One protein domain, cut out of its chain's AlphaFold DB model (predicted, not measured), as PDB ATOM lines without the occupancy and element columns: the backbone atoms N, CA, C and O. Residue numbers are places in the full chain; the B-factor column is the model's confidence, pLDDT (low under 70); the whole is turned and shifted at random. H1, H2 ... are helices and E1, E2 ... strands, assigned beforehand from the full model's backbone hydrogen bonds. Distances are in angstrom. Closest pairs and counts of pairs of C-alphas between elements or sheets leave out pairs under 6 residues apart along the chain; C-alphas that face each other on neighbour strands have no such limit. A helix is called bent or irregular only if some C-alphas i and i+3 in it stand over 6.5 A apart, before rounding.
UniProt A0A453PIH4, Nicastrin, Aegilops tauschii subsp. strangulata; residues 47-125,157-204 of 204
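AT A GLANCE: This is residues 47 to 125 and 157 to 204 of the 204 residues of the protein "Nicastrin" of Aegilops tauschii subsp. strangulata (UniProt A0A453PIH4). A six-stranded sheet, curled like part of a barrel and folded back so that E1 E7 E6 face E4 E8 across the hinge E5, has the long helix H3 across one face and H1 on the opposite face. The small hairpin of E2 and E3 reaches away at one end. The printed part has 127 residues with three named helices and eight named strands, along the chain E1 E2 E3 E4 E5 H1 H2 E6 E7 H3 E8. The large sheet is mixed, in the order E1 E7 E6 E5 E4 E8, and the class is mixed, helices and strands. The whole is compact, with a radius of gyration of the C-alphas of 14.1 A and spans of 47 by 34 by 27 A.

IN THESE COORDINATES: In the large sheet, E1 is residues 48 to 50, beginning at C-alpha 48 (242.965, 335.618, 416.135), E7 167 to 170, E6 115 to 120 (13.1 A), E5 89 to 93 (11.9 A), E4 71 to 77 (17.2 A) and E8 196 to 199, ending at C-alpha 199 (247.065, 345.602, 417.195). H3 is residues 172 to 187, 23.0 A long; H1 is 95 to 107, 19.5 A; H2 is 109 to 114. E2 is residues 54 to 56 and E3 59 to 63, 12.8 A long.

HOW THE PARTS SIT: The sheet is strongly twisted. E6 and E5 are parallel, with N 91 and O 117 2.8 A apart; E5 and E4 are parallel, with N 92 and O 76 at 2.8 A. E7 and E6 are parallel, with N 168 and O 118 at 2.9 A. The edge strands are antiparallel to their neighbours: N 49 and O 169 of E1 and E7 are 2.8 A apart, N 199 and O 71 of E8 and E4 2.8 A. H3 is on the sheet at a height of 8.8 A, across the strands at 79 degrees to E4 on the local plane; its closest C-alphas to E4 are Ala 182 and Ile 75, 5.8 A. H1, irregular with C-alphas 96 and 99 7.4 A apart, is on the opposite face at a height of 8.3 A. E5, H1 H2, E6 form a strand-helix-strand unit, parallel neighbour strands joined through helices, with a right-handed crossover. H2 only grazes the sheet; H1 and H2 only just touch, only at the corner, with 3 pairs of C-alphas within 8 A, the closest Val 105 and Tyr 112 at 5.2 A. In the hairpin of E2 and E3, N 54 and O 61 are 2.8 A apart. Every O i to N i+4 pair is within hydrogen-bond range in H3, 7 of 9 in H1 and 1 of 2 in H2.

THE WHOLE: The two farthest C-alphas, Leu 57 and Ser 189, are 48.2 A apart. Residues 126 to 156 are not printed, and C-alphas 125 and 157 are 22.9 A apart across the cut. The link E4 to E5 is long. The mean pLDDT of the printed part is 91.7; residues 189 to 192 are under 70.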
ATOM      1  N   GLU A  47     239.207 337.141 418.492       96.62
ATOM      2  CA  GLU A  47     239.981 335.903 418.504       96.62
ATOM      3  C   GLU A  47     240.747 335.760 417.184       96.62
ATOM      4  O   GLU A  47     240.161 335.802 416.093       96.62
ATOM      5  N   SER A  48     242.068 335.630 417.285       95.81
ATOM      6  CA  SER A  48     242.965 335.618 416.135       95.81
ATOM      7  C   SER A  48     244.327 334.997 416.463       95.81
ATOM      8  O   SER A  48     244.686 334.816 417.627       95.81
ATOM      9  N   PHE A  49     245.088 334.670 415.418       96.31
ATOM     10  CA  PHE A  49     246.383 333.999 415.475       96.31
ATOM     11  C   PHE A  49     247.447 334.880 414.799       96.31
ATOM     12  O   PHE A  49     247.347 335.123 413.591       96.31
ATOM     13  N   PRO A  50     248.450 335.387 415.537       96.44
ATOM     14  CA  PRO A  50     249.437 336.306 414.984       96.44
ATOM     15  C   PRO A  50     250.464 335.610 414.086       96.44
ATOM     16  O   PRO A  50     250.969 334.532 414.397       96.44
ATOM     17  N   CYS A  51     250.859 336.296 413.017       96.06
ATOM     18  CA  CYS A  51     252.156 336.107 412.379       96.06
ATOM     19  C   CYS A  51     253.242 336.675 413.296       96.06
ATOM     20  O   CYS A  51     253.116 337.801 413.761       96.06
ATOM     21  N   VAL A  52     254.315 335.926 413.541       95.75
ATOM     22  CA  VAL A  52     255.363 336.308 414.499       95.75
ATOM     23  C   VAL A  52     256.684 336.623 413.805       95.75
ATOM     24  O   VAL A  52     256.962 336.093 412.729       95.75
ATOM     25  N   ARG A  53     257.509 337.474 414.422       95.75
ATOM     26  CA  ARG A  53     258.878 337.744 413.972       95.75
ATOM     27  C   ARG A  53     259.786 336.581 414.371       95.75
ATOM     28  O   ARG A  53     259.820 336.193 415.535       95.75
ATOM     29  N   LEU A  54     260.529 336.047 413.411       95.44
ATOM     30  CA  LEU A  54     261.548 335.019 413.610       95.44
ATOM     31  C   LEU A  54     262.909 335.537 413.145       95.44
ATOM     32  O   LEU A  54     262.998 336.417 412.287       95.44
ATOM     33  N   LEU A  55     263.970 334.963 413.705       94.19
ATOM     34  CA  LEU A  55     265.349 335.325 413.399       94.19
ATOM     35  C   LEU A  55     266.046 334.199 412.640       94.19
ATOM     36  O   LEU A  55     265.927 333.024 412.982       94.19
ATOM     37  N   ASN A  56     266.818 334.590 411.637       90.12
ATOM     38  CA  ASN A  56     267.773 333.761 410.919       90.12
ATOM     39  C   ASN A  56     269.139 334.480 410.901       90.12
ATOM     40  O   ASN A  56     269.240 335.670 411.193       90.12
ATOM     41  N   LEU A  57     270.208 333.776 410.529       89.56
ATOM     42  CA  LEU A  57     271.562 334.319 410.387       89.56
ATOM     43  C   LEU A  57     271.625 335.528 409.438       89.56
ATOM     44  O   LEU A  57     272.443 336.420 409.638       89.56
ATOM     45  N   SER A  58     270.752 335.567 408.428       88.94
ATOM     46  CA  SER A  58     270.674 336.654 407.443       88.94
ATOM     47  C   SER A  58     269.790 337.831 407.874       88.94
ATOM     48  O   SER A  58     269.697 338.810 407.137       88.94
ATOM     49  N   GLY A  59     269.123 337.751 409.028       92.44
ATOM     50  CA  GLY A  59     268.217 338.788 409.522       92.44
ATOM     51  C   GLY A  59     266.868 338.241 409.975       92.44
ATOM     52  O   GLY A  59     266.750 337.103 410.420       92.44
ATOM     53  N   GLU A  60     265.838 339.073 409.878       94.00
ATOM     54  CA  GLU A  60     264.527 338.812 410.473       94.00
ATOM     55  C   GLU A  60     263.477 338.514 409.397       94.00
ATOM     56  O   GLU A  60     263.496 339.120 408.325       94.00
ATOM     57  N   ILE A  61     262.538 337.619 409.702       95.00
ATOM     58  CA  ILE A  61     261.402 337.250 408.843       95.00
ATOM     59  C   ILE A  61     260.099 337.282 409.645       95.00
ATOM     60  O   ILE A  61     260.124 337.200 410.872       95.00
ATOM     61  N   GLY A  62     258.956 337.364 408.973       95.19
ATOM     62  CA  GLY A  62     257.641 337.410 409.608       95.19
ATOM     63  C   GLY A  62     257.207 338.828 409.972       95.19
ATOM     64  O   GLY A  62     257.615 339.791 409.321       95.19
ATOM     65  N   CYS A  63     256.347 338.955 410.985       95.62
ATOM     66  CA  CYS A  63     255.567 340.171 411.231       95.62
ATOM     67  C   CYS A  63     255.788 340.745 412.634       95.62
ATOM     68  O   CYS A  63     256.034 340.010 413.590       95.62
ATOM     69  N   SER A  64     255.685 342.066 412.769       94.62
ATOM     70  CA  SER A  64     255.633 342.753 414.067       94.62
ATOM     71  C   SER A  64     255.003 344.133 413.922       94.62
ATOM     72  O   SER A  64     254.918 344.666 412.816       94.62
ATOM     73  N   ASN A  65     254.642 344.754 415.042       93.44
ATOM     74  CA  ASN A  65     254.351 346.182 415.052       93.44
ATOM     75  C   ASN A  65     255.578 347.004 414.593       93.44
ATOM     76  O   ASN A  65     256.725 346.591 414.818       93.44
ATOM     77  N   PRO A  66     255.360 348.175 413.965       88.12
ATOM     78  CA  PRO A  66     256.410 349.148 413.723       88.12
ATOM     79  C   PRO A  66     256.874 349.741 415.063       88.12
ATOM     80  O   PRO A  66     256.197 350.563 415.683       88.12
ATOM     81  N   GLY A  67     258.049 349.311 415.521       85.44
ATOM     82  CA  GLY A  67     258.598 349.704 416.820       85.44
ATOM     83  C   GLY A  67     257.820 349.112 418.003       85.44
ATOM     84  O   GLY A  67     257.278 348.015 417.922       85.44
ATOM     85  N   HIS A  68     257.779 349.845 419.120       80.94
ATOM     86  CA  HIS A  68     257.156 349.394 420.377       80.94
ATOM     87  C   HIS A  68     255.742 349.954 420.609       80.94
ATOM     88  O   HIS A  68     255.201 349.830 421.706       80.94
ATOM     89  N   GLY A  69     255.171 350.638 419.616       85.44
ATOM     90  CA  GLY A  69     253.853 351.254 419.727       85.44
ATOM     91  C   GLY A  69     252.714 350.285 419.411       85.44
ATOM     92  O   GLY A  69     252.877 349.334 418.642       85.44
ATOM     93  N   LEU A  70     251.537 350.580 419.963       90.19
ATOM     94  CA  LEU A  70     250.277 350.025 419.475       90.19
ATOM     95  C   LEU A  70     250.004 350.555 418.066       90.19
ATOM     96  O   LEU A  70     250.255 351.728 417.774       90.19
ATOM     97  N   VAL A  71     249.449 349.707 417.205       94.44
ATOM     98  CA  VAL A  71     248.958 350.131 415.891       94.44
ATOM     99  C   VAL A  71     247.451 350.272 415.965       94.44
ATOM    100  O   VAL A  71     246.767 349.306 416.280       94.44
ATOM    101  N   ILE A  72     246.926 351.453 415.638       95.44
ATOM    102  CA  ILE A  72     245.484 351.707 415.567       95.44
ATOM    103  C   ILE A  72     245.165 352.265 414.187       95.44
ATOM    104  O   ILE A  72     245.698 353.306 413.801       95.44
ATOM    105  N   ALA A  73     244.302 351.582 413.437       95.69
ATOM    106  CA  ALA A  73     243.965 351.994 412.079       95.69
ATOM    107  C   ALA A  73     242.524 351.631 411.685       95.69
ATOM    108  O   ALA A  73     241.990 350.621 412.149       95.69
ATOM    109  N   PRO A  74     241.874 352.431 410.818       95.75
ATOM    110  CA  PRO A  74     240.526 352.148 410.332       95.75
ATOM    111  C   PRO A  74     240.495 350.849 409.530       95.75
ATOM    112  O   PRO A  74     241.389 350.585 408.726       95.75
ATOM    113  N   ILE A  75     239.451 350.048 409.742       96.31
ATOM    114  CA  ILE A  75     239.296 348.762 409.056       96.31
ATOM    115  C   ILE A  75     238.752 349.001 407.648       96.31
ATOM    116  O   ILE A  75     237.669 349.574 407.491       96.31
ATOM    117  N   VAL A  76     239.483 348.520 406.643       95.62
ATOM    118  CA  VAL A  76     239.101 348.535 405.226       95.62
ATOM    119  C   VAL A  76     239.141 347.107 404.703       95.62
ATOM    120  O   VAL A  76     240.169 346.440 404.781       95.62
ATOM    121  N   ARG A  77     238.019 346.623 404.168       95.38
ATOM    122  CA  ARG A  77     237.940 345.278 403.598       95.38
ATOM    123  C   ARG A  77     238.267 345.297 402.118       95.38
ATOM    124  O   ARG A  77     237.631 346.025 401.364       95.38
ATOM    125  N   PHE A  78     239.214 344.458 401.724       94.81
ATOM    126  CA  PHE A  78     239.539 344.226 400.326       94.81
ATOM    127  C   PHE A  78     238.601 343.155 399.776       94.81
ATOM    128  O   PHE A  78     238.472 342.067 400.339       94.81
ATOM    129  N   LYS A  79     237.915 343.481 398.685       88.31
ATOM    130  CA  LYS A  79     237.110 342.539 397.900       88.31
ATOM    131  C   LYS A  79     237.954 341.946 396.777       88.31
ATOM    132  O   LYS A  79     237.753 340.785 396.434       88.31
ATOM    133  N   ASN A  80     238.907 342.723 396.260       83.88
ATOM    134  CA  ASN A  80     239.834 342.316 395.213       83.88
ATOM    135  C   ASN A  80     241.278 342.691 395.581       83.88
ATOM    136  O   ASN A  80     241.529 343.570 396.404       83.88
ATOM    137  N   SER A  81     242.251 342.027 394.955       75.00
ATOM    138  CA  SER A  81     243.679 342.265 395.206       75.00
ATOM    139  C   SER A  81     244.206 343.592 394.636       75.00
ATOM    140  O   SER A  81     245.303 344.012 395.011       75.00
ATOM    141  N   ASP A  82     243.446 344.275 393.776       81.94
ATOM    142  CA  ASP A  82     243.757 345.571 393.158       81.94
ATOM    143  C   ASP A  82     243.137 346.781 393.886       81.94
ATOM    144  O   ASP A  82     243.452 347.927 393.547       81.94
ATOM    145  N   ASP A  83     242.353 346.546 394.943       88.69
ATOM    146  CA  ASP A  83     241.767 347.600 395.774       88.69
ATOM    147  C   ASP A  83     242.853 348.563 396.307       88.69
ATOM    148  O   ASP A  83     244.010 348.191 396.542       88.69
ATOM    149  N   GLN A  84     242.506 349.845 396.456       90.94
ATOM    150  CA  GLN A  84     243.445 350.899 396.857       90.94
ATOM    151  C   GLN A  84     243.126 351.460 398.240       90.94
ATOM    152  O   GLN A  84     241.969 351.564 398.643       90.94
ATOM    153  N   LEU A  85     244.173 351.899 398.942       93.50
ATOM    154  CA  LEU A  85     244.056 352.585 400.225       93.50
ATOM    155  C   LEU A  85     244.209 354.099 400.052       93.50
ATOM    156  O   LEU A  85     245.187 354.592 399.481       93.50
ATOM    157  N   ALA A  86     243.250 354.842 400.604       91.00
ATOM    158  CA  ALA A  86     243.304 356.301 400.672       91.00
ATOM    159  C   ALA A  86     244.220 356.800 401.806       91.00
ATOM    160  O   ALA A  86     244.829 357.858 401.686       91.00
ATOM    161  N   GLN A  87     244.332 356.029 402.890       92.69
ATOM    162  CA  GLN A  87     245.080 356.366 404.106       92.69
ATOM    163  C   GLN A  87     245.632 355.094 404.770       92.69
ATOM    164  O   GLN A  87     245.152 354.002 404.439       92.69
ATOM    165  N   PRO A  88     246.579 355.206 405.723       95.69
ATOM    166  CA  PRO A  88     247.002 354.079 406.548       95.69
ATOM    167  C   PRO A  88     245.805 353.346 407.168       95.69
ATOM    168  O   PRO A  88     244.988 353.967 407.846       95.69
ATOM    169  N   SER A  89     245.662 352.051 406.882       96.19
ATOM    170  CA  SER A  89     244.461 351.271 407.224       96.19
ATOM    171  C   SER A  89     244.798 349.851 407.678       96.19
ATOM    172  O   SER A  89     245.814 349.280 407.277       96.19
ATOM    173  N   ALA A  90     243.913 349.275 408.492       97.44
ATOM    174  CA  ALA A  90     243.898 347.857 408.815       97.44
ATOM    175  C   ALA A  90     243.148 347.106 407.705       97.44
ATOM    176  O   ALA A  90     241.941 347.287 407.533       97.44
ATOM    177  N   VAL A  91     243.856 346.291 406.926       97.75
ATOM    178  CA  VAL A  91     243.291 345.605 405.757       97.75
ATOM    179  C   VAL A  91     242.654 344.288 406.185       97.75
ATOM    180  O   VAL A  91     243.351 343.395 406.653       97.75
ATOM    181  N   LEU A  92     241.342 344.145 405.996       97.81
ATOM    182  CA  LEU A  92     240.640 342.866 406.115       97.81
ATOM    183  C   LEU A  92     240.673 342.148 404.760       97.81
ATOM    184  O   LEU A  92     240.098 342.642 403.789       97.81
ATOM    185  N   LEU A  93     241.353 341.005 404.697       96.00
ATOM    186  CA  LEU A  93     241.743 340.339 403.455       96.00
ATOM    187  C   LEU A  93     241.219 338.892 403.392       96.00
ATOM    188  O   LEU A  93     241.498 338.116 404.306       96.00
ATOM    189  N   PRO A  94     240.528 338.482 402.314       93.88
ATOM    190  CA  PRO A  94     240.194 337.078 402.077       93.88
ATOM    191  C   PRO A  94     241.447 336.192 401.969       93.88
ATOM    192  O   PRO A  94     242.424 336.569 401.316       93.88
ATOM    193  N   LEU A  95     241.427 334.995 402.570       91.75
ATOM    194  CA  LEU A  95     242.595 334.100 402.613       91.75
ATOM    195  C   LEU A  95     243.118 333.698 401.225       91.75
ATOM    196  O   LEU A  95     244.323 333.565 401.033       91.75
ATOM    197  N   ASP A  96     242.235 333.536 400.242       89.31
ATOM    198  CA  ASP A  96     242.585 333.208 398.856       89.31
ATOM    199  C   ASP A  96     243.323 334.349 398.135       89.31
ATOM    200  O   ASP A  96     244.120 334.098 397.232       89.31
ATOM    201  N   GLN A  97     243.116 335.597 398.562       91.06
ATOM    202  CA  GLN A  97     243.795 336.777 398.015       91.06
ATOM    203  C   GLN A  97     245.142 337.052 398.697       91.06
ATOM    204  O   GLN A  97     245.909 337.899 398.230       91.06
ATOM    205  N   MET A  98     245.454 336.335 399.781       91.31
ATOM    206  CA  MET A  98     246.635 336.566 400.609       91.31
ATOM    207  C   MET A  98     247.955 336.577 399.813       91.31
ATOM    208  O   MET A  98     248.691 337.560 399.932       91.31
ATOM    209  N   PRO A  99     248.275 335.579 398.963       90.88
ATOM    210  CA  PRO A  99     249.557 335.560 398.259       90.88
ATOM    211  C   PRO A  99     249.704 336.727 397.279       90.88
ATOM    212  O   PRO A  99     250.752 337.370 397.231       90.88
ATOM    213  N   ALA A 100     248.641 337.034 396.528       91.75
ATOM    214  CA  ALA A 100     248.636 338.123 395.555       91.75
ATOM    215  C   ALA A 100     248.797 339.489 396.237       91.75
ATOM    216  O   ALA A 100     249.574 340.325 395.773       91.75
ATOM    217  N   PHE A 101     248.115 339.696 397.366       94.31
ATOM    218  CA  PHE A 101     248.227 340.918 398.154       94.31
ATOM    219  C   PHE A 101     249.644 341.128 398.695       94.31
ATOM    220  O   PHE A 101     250.220 342.191 398.478       94.31
ATOM    221  N   PHE A 102     250.243 340.125 399.346       94.06
ATOM    222  CA  PHE A 102     251.596 340.266 399.900       94.06
ATOM    223  C   PHE A 102     252.659 340.443 398.815       94.06
ATOM    224  O   PHE A 102     253.584 341.238 398.989       94.06
ATOM    225  N   LEU A 103     252.499 339.779 397.666       92.38
ATOM    226  CA  LEU A 103     253.356 340.016 396.508       92.38
ATOM    227  C   LEU A 103     253.234 341.463 396.011       92.38
ATOM    228  O   LEU A 103     254.245 342.094 395.714       92.38
ATOM    229  N   ARG A 104     252.017 342.013 395.943       93.56
ATOM    230  CA  ARG A 104     251.795 343.413 395.559       93.56
ATOM    231  C   ARG A 104     252.414 344.378 396.568       93.56
ATOM    232  O   ARG A 104     253.160 345.256 396.160       93.56
ATOM    233  N   VAL A 105     252.168 344.184 397.864       94.25
ATOM    234  CA  VAL A 105     252.740 345.006 398.946       94.25
ATOM    235  C   VAL A 105     254.270 345.010 398.899       94.25
ATOM    236  O   VAL A 105     254.883 346.054 399.087       94.25
ATOM    237  N   SER A 106     254.895 343.872 398.585       92.06
ATOM    238  CA  SER A 106     256.353 343.786 398.434       92.06
ATOM    239  C   SER A 106     256.900 344.561 397.227       92.06
ATOM    240  O   SER A 106     258.089 344.870 397.208       92.06
ATOM    241  N   ASN A 107     256.075 344.832 396.213       93.56
ATOM    242  CA  ASN A 107     256.478 345.493 394.968       93.56
ATOM    243  C   ASN A 107     255.967 346.941 394.851       93.56
ATOM    244  O   ASN A 107     256.354 347.647 393.921       93.56
ATOM    245  N   ASP A 108     255.109 347.387 395.769       95.12
ATOM    246  CA  ASP A 108     254.474 348.707 395.773       95.12
ATOM    247  C   ASP A 108     254.762 349.428 397.107       95.12
ATOM    248  O   ASP A 108     254.042 349.227 398.091       95.12
ATOM    249  N   PRO A 109     255.814 350.271 397.166       94.31
ATOM    250  CA  PRO A 109     256.180 351.003 398.379       94.31
ATOM    251  C   PRO A 109     255.082 351.951 398.882       94.31
ATOM    252  O   PRO A 109     254.913 352.123 400.089       94.31
ATOM    253  N   GLU A 110     254.305 352.548 397.974       95.00
ATOM    254  CA  GLU A 110     253.203 353.448 398.334       95.00
ATOM    255  C   GLU A 110     252.084 352.683 399.043       95.00
ATOM    256  O   GLU A 110     251.522 353.161 400.032       95.00
ATOM    257  N   LEU A 111     251.773 351.473 398.568       95.25
ATOM    258  CA  LEU A 111     250.853 350.582 399.263       95.25
ATOM    259  C   LEU A 111     251.436 350.122 400.601       95.25
ATOM    260  O   LEU A 111     250.724 350.177 401.601       95.25
ATOM    261  N   TYR A 112     252.711 349.722 400.638       95.00
ATOM    262  CA  TYR A 112     253.386 349.259 401.854       95.00
ATOM    263  C   TYR A 112     253.234 350.259 403.007       95.00
ATOM    264  O   TYR A 112     252.818 349.884 404.099       95.00
ATOM    265  N   HIS A 113     253.464 351.550 402.754       94.44
ATOM    266  CA  HIS A 113     253.329 352.598 403.772       94.44
ATOM    267  C   HIS A 113     251.884 352.874 404.219       94.44
ATOM    268  O   HIS A 113     251.667 353.488 405.264       94.44
ATOM    269  N   LYS A 114     250.886 352.432 403.447       96.56
ATOM    270  CA  LYS A 114     249.462 352.560 403.788       96.56
ATOM    271  C   LYS A 114     248.896 351.311 404.466       96.56
ATOM    272  O   LYS A 114     247.776 351.360 404.976       96.56
ATOM    273  N   VAL A 115     249.634 350.207 404.505       97.00
ATOM    274  CA  VAL A 115     249.241 349.024 405.274       97.00
ATOM    275  C   VAL A 115     249.687 349.226 406.717       97.00
ATOM    276  O   VAL A 115     250.862 349.101 407.042       97.00
ATOM    277  N   ALA A 116     248.738 349.553 407.595       97.00
ATOM    278  CA  ALA A 116     249.016 349.658 409.025       97.00
ATOM    279  C   ALA A 116     249.031 348.276 409.694       97.00
ATOM    280  O   ALA A 116     249.807 348.045 410.609       97.00
ATOM    281  N   GLY A 117     248.191 347.355 409.222       97.56
ATOM    282  CA  GLY A 117     248.108 345.974 409.690       97.56
ATOM    283  C   GLY A 117     247.183 345.157 408.795       97.56
ATOM    284  O   GLY A 117     246.424 345.722 408.003       97.56
ATOM    285  N   VAL A 118     247.242 343.832 408.903       97.88
ATOM    286  CA  VAL A 118     246.469 342.912 408.057       97.88
ATOM    287  C   VAL A 118     245.707 341.911 408.921       97.88
ATOM    288  O   VAL A 118     246.266 341.269 409.807       97.88
ATOM    289  N   LEU A 119     244.420 341.758 408.636       98.19
ATOM    290  CA  LEU A 119     243.512 340.790 409.239       98.19
ATOM    291  C   LEU A 119     243.093 339.821 408.131       98.19
ATOM    292  O   LEU A 119     242.362 340.199 407.218       98.19
ATOM    293  N   VAL A 120     243.579 338.587 408.174       96.50
ATOM    294  CA  VAL A 120     243.277 337.563 407.173       96.50
ATOM    295  C   VAL A 120     242.028 336.802 407.605       96.50
ATOM    296  O   VAL A 120     241.982 336.227 408.690       96.50
ATOM    297  N   GLU A 121     240.998 336.819 406.766       95.81
ATOM    298  CA  GLU A 121     239.740 336.109 406.992       95.81
ATOM    299  C   GLU A 121     239.972 334.589 407.028       95.81
ATOM    300  O   GLU A 121     240.739 334.059 406.228       95.81
ATOM    301  N   SER A 122     239.274 333.859 407.899       92.69
ATOM    302  CA  SER A 122     239.229 332.396 407.814       92.69
ATOM    303  C   SER A 122     238.258 331.951 406.724       92.69
ATOM    304  O   SER A 122     237.151 332.481 406.595       92.69
ATOM    305  N   ASN A 123     238.661 330.935 405.961       83.38
ATOM    306  CA  ASN A 123     237.815 330.274 404.967       83.38
ATOM    307  C   ASN A 123     237.157 328.983 405.496       83.38
ATOM    308  O   ASN A 123     236.550 328.248 404.710       83.38
ATOM    309  N   GLY A 124     237.243 328.726 406.809       78.06
ATOM    310  CA  GLY A 124     236.775 327.483 407.427       78.06
ATOM    311  C   GLY A 124     237.491 326.268 406.833       78.06
ATOM    312  O   GLY A 124     238.687 326.321 406.558       78.06
ATOM    313  N   ASP A 125     236.740 325.204 406.552       70.62
ATOM    314  CA  ASP A 125     237.275 323.932 406.038       70.62
ATOM    315  C   ASP A 125     237.522 323.909 404.516       70.62
ATOM    316  O   ASP A 125     237.753 322.851 403.923       70.62
ATOM    317  N   GLY A 157     256.587 331.647 398.973       92.94
ATOM    318  CA  GLY A 157     257.703 332.211 399.736       92.94
ATOM    319  C   GLY A 157     257.335 333.371 400.670       92.94
ATOM    320  O   GLY A 157     258.223 333.897 401.339       92.94
ATOM    321  N   ILE A 158     256.057 333.759 400.763       92.75
ATOM    322  CA  ILE A 158     255.611 334.955 401.502       92.75
ATOM    323  C   ILE A 158     255.931 334.902 403.003       92.75
ATOM    324  O   ILE A 158     256.068 335.957 403.616       92.75
ATOM    325  N   MET A 159     256.080 333.705 403.586       91.19
ATOM    326  CA  MET A 159     256.446 333.511 404.998       91.19
ATOM    327  C   MET A 159     257.888 333.943 405.310       91.19
ATOM    328  O   MET A 159     258.213 334.227 406.459       91.19
ATOM    329  N   TRP A 160     258.755 334.007 404.296       92.44
ATOM    330  CA  TRP A 160     260.180 334.316 404.452       92.44
ATOM    331  C   TRP A 160     260.510 335.802 404.292       92.44
ATOM    332  O   TRP A 160     261.680 336.174 404.357       92.44
ATOM    333  N   ASN A 161     259.502 336.643 404.078       93.25
ATOM    334  CA  ASN A 161     259.670 338.086 403.973       93.25
ATOM    335  C   ASN A 161     259.581 338.749 405.351       93.25
ATOM    336  O   ASN A 161     258.971 338.217 406.280       93.25
ATOM    337  N   ARG A 162     260.155 339.947 405.458       94.38
ATOM    338  CA  ARG A 162     260.022 340.825 406.622       94.38
ATOM    339  C   ARG A 162     258.856 341.793 406.418       94.38
ATOM    340  O   ARG A 162     258.860 342.563 405.458       94.38
ATOM    341  N   TYR A 163     257.917 341.811 407.359       94.94
ATOM    342  CA  TYR A 163     256.797 342.749 407.393       94.94
ATOM    343  C   TYR A 163     256.859 343.591 408.670       94.94
ATOM    344  O   TYR A 163     256.709 343.078 409.779       94.94
ATOM    345  N   ASP A 164     257.050 344.903 408.520       94.12
ATOM    346  CA  ASP A 164     257.064 345.858 409.638       94.12
ATOM    347  C   ASP A 164     255.647 346.374 409.961       94.12
ATOM    348  O   ASP A 164     255.440 347.537 410.305       94.12
ATOM    349  N   PHE A 165     254.664 345.481 409.831       95.88
ATOM    350  CA  PHE A 165     253.281 345.657 410.255       95.88
ATOM    351  C   PHE A 165     252.716 344.314 410.765       95.88
ATOM    352  O   PHE A 165     253.145 343.245 410.312       95.88
ATOM    353  N   PRO A 166     251.756 344.331 411.706       97.19
ATOM    354  CA  PRO A 166     251.147 343.126 412.251       97.19
ATOM    355  C   PRO A 166     250.237 342.430 411.236       97.19
ATOM    356  O   PRO A 166     249.509 343.074 410.476       97.19
ATOM    357  N   VAL A 167     250.233 341.098 411.274       97.31
ATOM    358  CA  VAL A 167     249.340 340.250 410.476       97.31
ATOM    359  C   VAL A 167     248.704 339.218 411.398       97.31
ATOM    360  O   VAL A 167     249.412 338.556 412.154       97.31
ATOM    361  N   PHE A 168     247.387 339.065 411.332       97.62
ATOM    362  CA  PHE A 168     246.632 338.119 412.151       97.62
ATOM    363  C   PHE A 168     245.675 337.302 411.286       97.62
ATOM    364  O   PHE A 168     244.924 337.867 410.495       97.62
ATOM    365  N   LEU A 169     245.665 335.983 411.462       96.44
ATOM    366  CA  LEU A 169     244.619 335.106 410.937       96.44
ATOM    367  C   LEU A 169     243.433 335.114 411.904       96.44
ATOM    368  O   LEU A 169     243.603 334.891 413.098       96.44
ATOM    369  N   LEU A 170     242.231 335.364 411.408       97.62
ATOM    370  CA  LEU A 170     241.022 335.432 412.224       97.62
ATOM    371  C   LEU A 170     240.414 334.047 412.451       97.62
ATOM    372  O   LEU A 170     240.516 333.178 411.590       97.62
ATOM    373  N   SER A 171     239.691 333.858 413.559       96.25
ATOM    374  CA  SER A 171     238.735 332.745 413.660       96.25
ATOM    375  C   SER A 171     237.523 332.966 412.736       96.25
ATOM    376  O   SER A 171     237.330 334.052 412.170       96.25
ATOM    377  N   GLU A 172     236.694 331.939 412.535       94.81
ATOM    378  CA  GLU A 172     235.492 332.057 411.695       94.81
ATOM    379  C   GLU A 172     234.497 333.081 412.268       94.81
ATOM    380  O   GLU A 172     233.985 333.933 411.536       94.81
ATOM    381  N   GLU A 173     234.276 333.064 413.584       95.50
ATOM    382  CA  GLU A 173     233.400 334.018 414.273       95.50
ATOM    383  C   GLU A 173     233.937 335.453 414.161       95.50
ATOM    384  O   GLU A 173     233.212 336.375 413.763       95.50
ATOM    385  N   SER A 174     235.233 335.634 414.425       97.06
ATOM    386  CA  SER A 174     235.930 336.912 414.260       97.06
ATOM    387  C   SER A 174     235.829 337.447 412.834       97.06
ATOM    388  O   SER A 174     235.588 338.638 412.631       97.06
ATOM    389  N   THR A 175     235.942 336.568 411.834       96.56
ATOM    390  CA  THR A 175     235.789 336.917 410.415       96.56
ATOM    391  C   THR A 175     234.399 337.481 410.134       96.56
ATOM    392  O   THR A 175     234.265 338.543 409.524       96.56
ATOM    393  N   GLN A 176     233.340 336.813 410.598       96.12
ATOM    394  CA  GLN A 176     231.967 337.288 410.399       96.12
ATOM    395  C   GLN A 176     231.715 338.632 411.095       96.12
ATOM    396  O   GLN A 176     231.031 339.500 410.543       96.12
ATOM    397  N   THR A 177     232.277 338.813 412.288       96.81
ATOM    398  CA  THR A 177     232.181 340.060 413.053       96.81
ATOM    399  C   THR A 177     232.882 341.208 412.331       96.81
ATOM    400  O   THR A 177     232.260 342.241 412.071       96.81
ATOM    401  N   LEU A 178     234.135 341.017 411.911       97.00
ATOM    402  CA  LEU A 178     234.910 342.054 411.231       97.00
ATOM    403  C   LEU A 178     234.374 342.396 409.840       97.00
ATOM    404  O   LEU A 178     234.413 343.564 409.462       97.00
ATOM    405  N   ARG A 179     233.781 341.441 409.111       96.12
ATOM    406  CA  ARG A 179     233.068 341.735 407.854       96.12
ATOM    407  C   ARG A 179     231.929 342.731 408.070       96.12
ATOM    408  O   ARG A 179     231.853 343.727 407.358       96.12
ATOM    409  N   LYS A 180     231.085 342.522 409.089       95.50
ATOM    410  CA  LYS A 180     229.981 343.446 409.422       95.50
ATOM    411  C   LYS A 180     230.498 344.834 409.803       95.50
ATOM    412  O   LYS A 180     229.904 345.839 409.417       95.50
ATOM    413  N   ILE A 181     231.596 344.886 410.559       94.94
ATOM    414  CA  ILE A 181     232.246 346.136 410.969       94.94
ATOM    415  C   ILE A 181     232.809 346.879 409.749       94.94
ATOM    416  O   ILE A 181     232.556 348.073 409.588       94.94
ATOM    417  N   ALA A 182     233.511 346.180 408.857       94.44
ATOM    418  CA  ALA A 182     234.069 346.770 407.647       94.44
ATOM    419  C   ALA A 182     232.975 347.257 406.679       94.44
ATOM    420  O   ALA A 182     233.059 348.372 406.171       94.44
ATOM    421  N   ASP A 183     231.900 346.484 406.496       93.44
ATOM    422  CA  ASP A 183     230.750 346.887 405.675       93.44
ATOM    423  C   ASP A 183     230.046 348.131 406.256       93.44
ATOM    424  O   ASP A 183     229.491 348.949 405.517       93.44
ATOM    425  N   LYS A 184     230.048 348.296 407.588       92.62
ATOM    426  CA  LYS A 184     229.538 349.504 408.257       92.62
ATOM    427  C   LYS A 184     230.442 350.708 407.983       92.62
ATOM    428  O   LYS A 184     229.912 351.778 407.693       92.62
ATOM    429  N   ASN A 185     231.764 350.526 408.030       92.19
ATOM    430  CA  ASN A 185     232.732 351.569 407.682       92.19
ATOM    431  C   ASN A 185     232.579 352.029 406.224       92.19
ATOM    432  O   ASN A 185     232.572 353.228 405.969       92.19
ATOM    433  N   GLU A 186     232.399 351.098 405.279       88.88
ATOM    434  CA  GLU A 186     232.203 351.408 403.850       88.88
ATOM    435  C   GLU A 186     230.929 352.243 403.616       88.88
ATOM    436  O   GLU A 186     230.916 353.159 402.796       88.88
ATOM    437  N   LYS A 187     229.854 351.961 404.362       87.00
ATOM    438  CA  LYS A 187     228.573 352.682 404.252       87.00
ATOM    439  C   LYS A 187     228.577 354.046 404.940       87.00
ATOM    440  O   LYS A 187     227.753 354.896 404.600       87.00
ATOM    441  N   SER A 188     229.443 354.260 405.928       80.50
ATOM    442  CA  SER A 188     229.537 355.546 406.615       80.50
ATOM    443  C   SER A 188     230.345 356.539 405.778       80.50
ATOM    444  O   SER A 188     231.553 356.402 405.635       80.50
ATOM    445  N   SER A 189     229.694 357.582 405.262       63.03
ATOM    446  CA  SER A 189     230.352 358.656 404.500       63.03
ATOM    447  C   SER A 189     231.233 359.583 405.353       63.03
ATOM    448  O   SER A 189     231.961 360.412 404.812       63.03
ATOM    449  N   ASN A 190     231.180 359.453 406.683       59.81
ATOM    450  CA  ASN A 190     231.892 360.302 407.632       59.81
ATOM    451  C   ASN A 190     233.029 359.514 408.301       59.81
ATOM    452  O   ASN A 190     232.807 358.827 409.297       59.81
ATOM    453  N   GLY A 191     234.258 359.670 407.798       58.81
ATOM    454  CA  GLY A 191     235.461 358.996 408.318       58.81
ATOM    455  C   GLY A 191     235.770 359.228 409.809       58.81
ATOM    456  O   GLY A 191     236.579 358.508 410.380       58.81
ATOM    457  N   TYR A 192     235.093 360.178 410.465       58.81
ATOM    458  CA  TYR A 192     235.230 360.479 411.896       58.81
ATOM    459  C   TYR A 192     234.587 359.448 412.845       58.81
ATOM    460  O   TYR A 192     234.836 359.507 414.043       58.81
ATOM    461  N   GLN A 193     233.761 358.522 412.345       75.88
ATOM    462  CA  GLN A 193     233.132 357.455 413.150       75.88
ATOM    463  C   GLN A 193     233.537 356.050 412.682       75.88
ATOM    464  O   GLN A 193     232.798 355.083 412.880       75.88
ATOM    465  N   ALA A 194     234.692 355.934 412.023       86.94
ATOM    466  CA  ALA A 194     235.180 354.650 411.548       86.94
ATOM    467  C   ALA A 194     235.520 353.726 412.725       86.94
ATOM    468  O   ALA A 194     236.168 354.128 413.690       86.94
ATOM    469  N   ASN A 195     235.113 352.464 412.616       94.12
ATOM    470  CA  ASN A 195     235.581 351.419 413.512       94.12
ATOM    471  C   ASN A 195     237.035 351.090 413.152       94.12
ATOM    472  O   ASN A 195     237.370 350.900 411.975       94.12
ATOM    473  N   VAL A 196     237.884 351.030 414.167       95.62
ATOM    474  CA  VAL A 196     239.327 350.820 414.038       95.62
ATOM    475  C   VAL A 196     239.710 349.458 414.604       95.62
ATOM    476  O   VAL A 196     239.015 348.927 415.469       95.62
ATOM    477  N   ALA A 197     240.809 348.900 414.110       96.81
ATOM    478  CA  ALA A 197     241.480 347.764 414.726       96.81
ATOM    479  C   ALA A 197     242.695 348.270 415.502       96.81
ATOM    480  O   ALA A 197     243.456 349.094 414.991       96.81
ATOM    481  N   GLU A 198     242.854 347.761 416.718       96.31
ATOM    482  CA  GLU A 198     244.040 347.936 417.547       96.31
ATOM    483  C   GLU A 198     244.849 346.635 417.514       96.31
ATOM    484  O   GLU A 198     244.297 345.558 417.740       96.31
ATOM    485  N   PHE A 199     246.141 346.732 417.206       96.19
ATOM    486  CA  PHE A 199     247.065 345.602 417.195       96.19
ATOM    487  C   PHE A 199     248.139 345.789 418.260       96.19
ATOM    488  O   PHE A 199     248.890 346.773 418.246       96.19
ATOM    489  N   ASP A 200     248.264 344.779 419.111       92.81
ATOM    490  CA  ASP A 200     249.335 344.652 420.089       92.81
ATOM    491  C   ASP A 200     250.178 343.412 419.758       92.81
ATOM    492  O   ASP A 200     249.872 342.288 420.155       92.81
ATOM    493  N   LEU A 201     251.203 343.613 418.925       90.88
ATOM    494  CA  LEU A 201     252.158 342.583 418.522       90.88
ATOM    495  C   LEU A 201     253.578 343.157 418.559       90.88
ATOM    496  O   LEU A 201     254.273 343.275 417.542       90.88
ATOM    497  N   VAL A 202     253.998 343.569 419.751       88.81
ATOM    498  CA  VAL A 202     255.362 344.044 419.988       88.81
ATOM    499  C   VAL A 202     256.283 342.846 420.210       88.81
ATOM    500  O   VAL A 202     256.125 342.096 421.170       88.81
ATOM    501  N   MET A 203     257.264 342.687 419.321       87.19
ATOM    502  CA  MET A 203     258.326 341.685 419.446       87.19
ATOM    503  C   MET A 203     259.599 342.358 419.966       87.19
ATOM    504  O   MET A 203     259.955 343.434 419.482       87.19
ATOM    505  N   GLN A 204     260.231 341.753 420.976       78.12
ATOM    506  CA  GLN A 204     261.462 342.244 421.616       78.12
ATOM    507  C   GLN A 204     262.710 341.604 421.016       78.12
ATOM    508  O   GLN A 204     262.640 340.401 420.675       78.12
TER     509      GLN A 204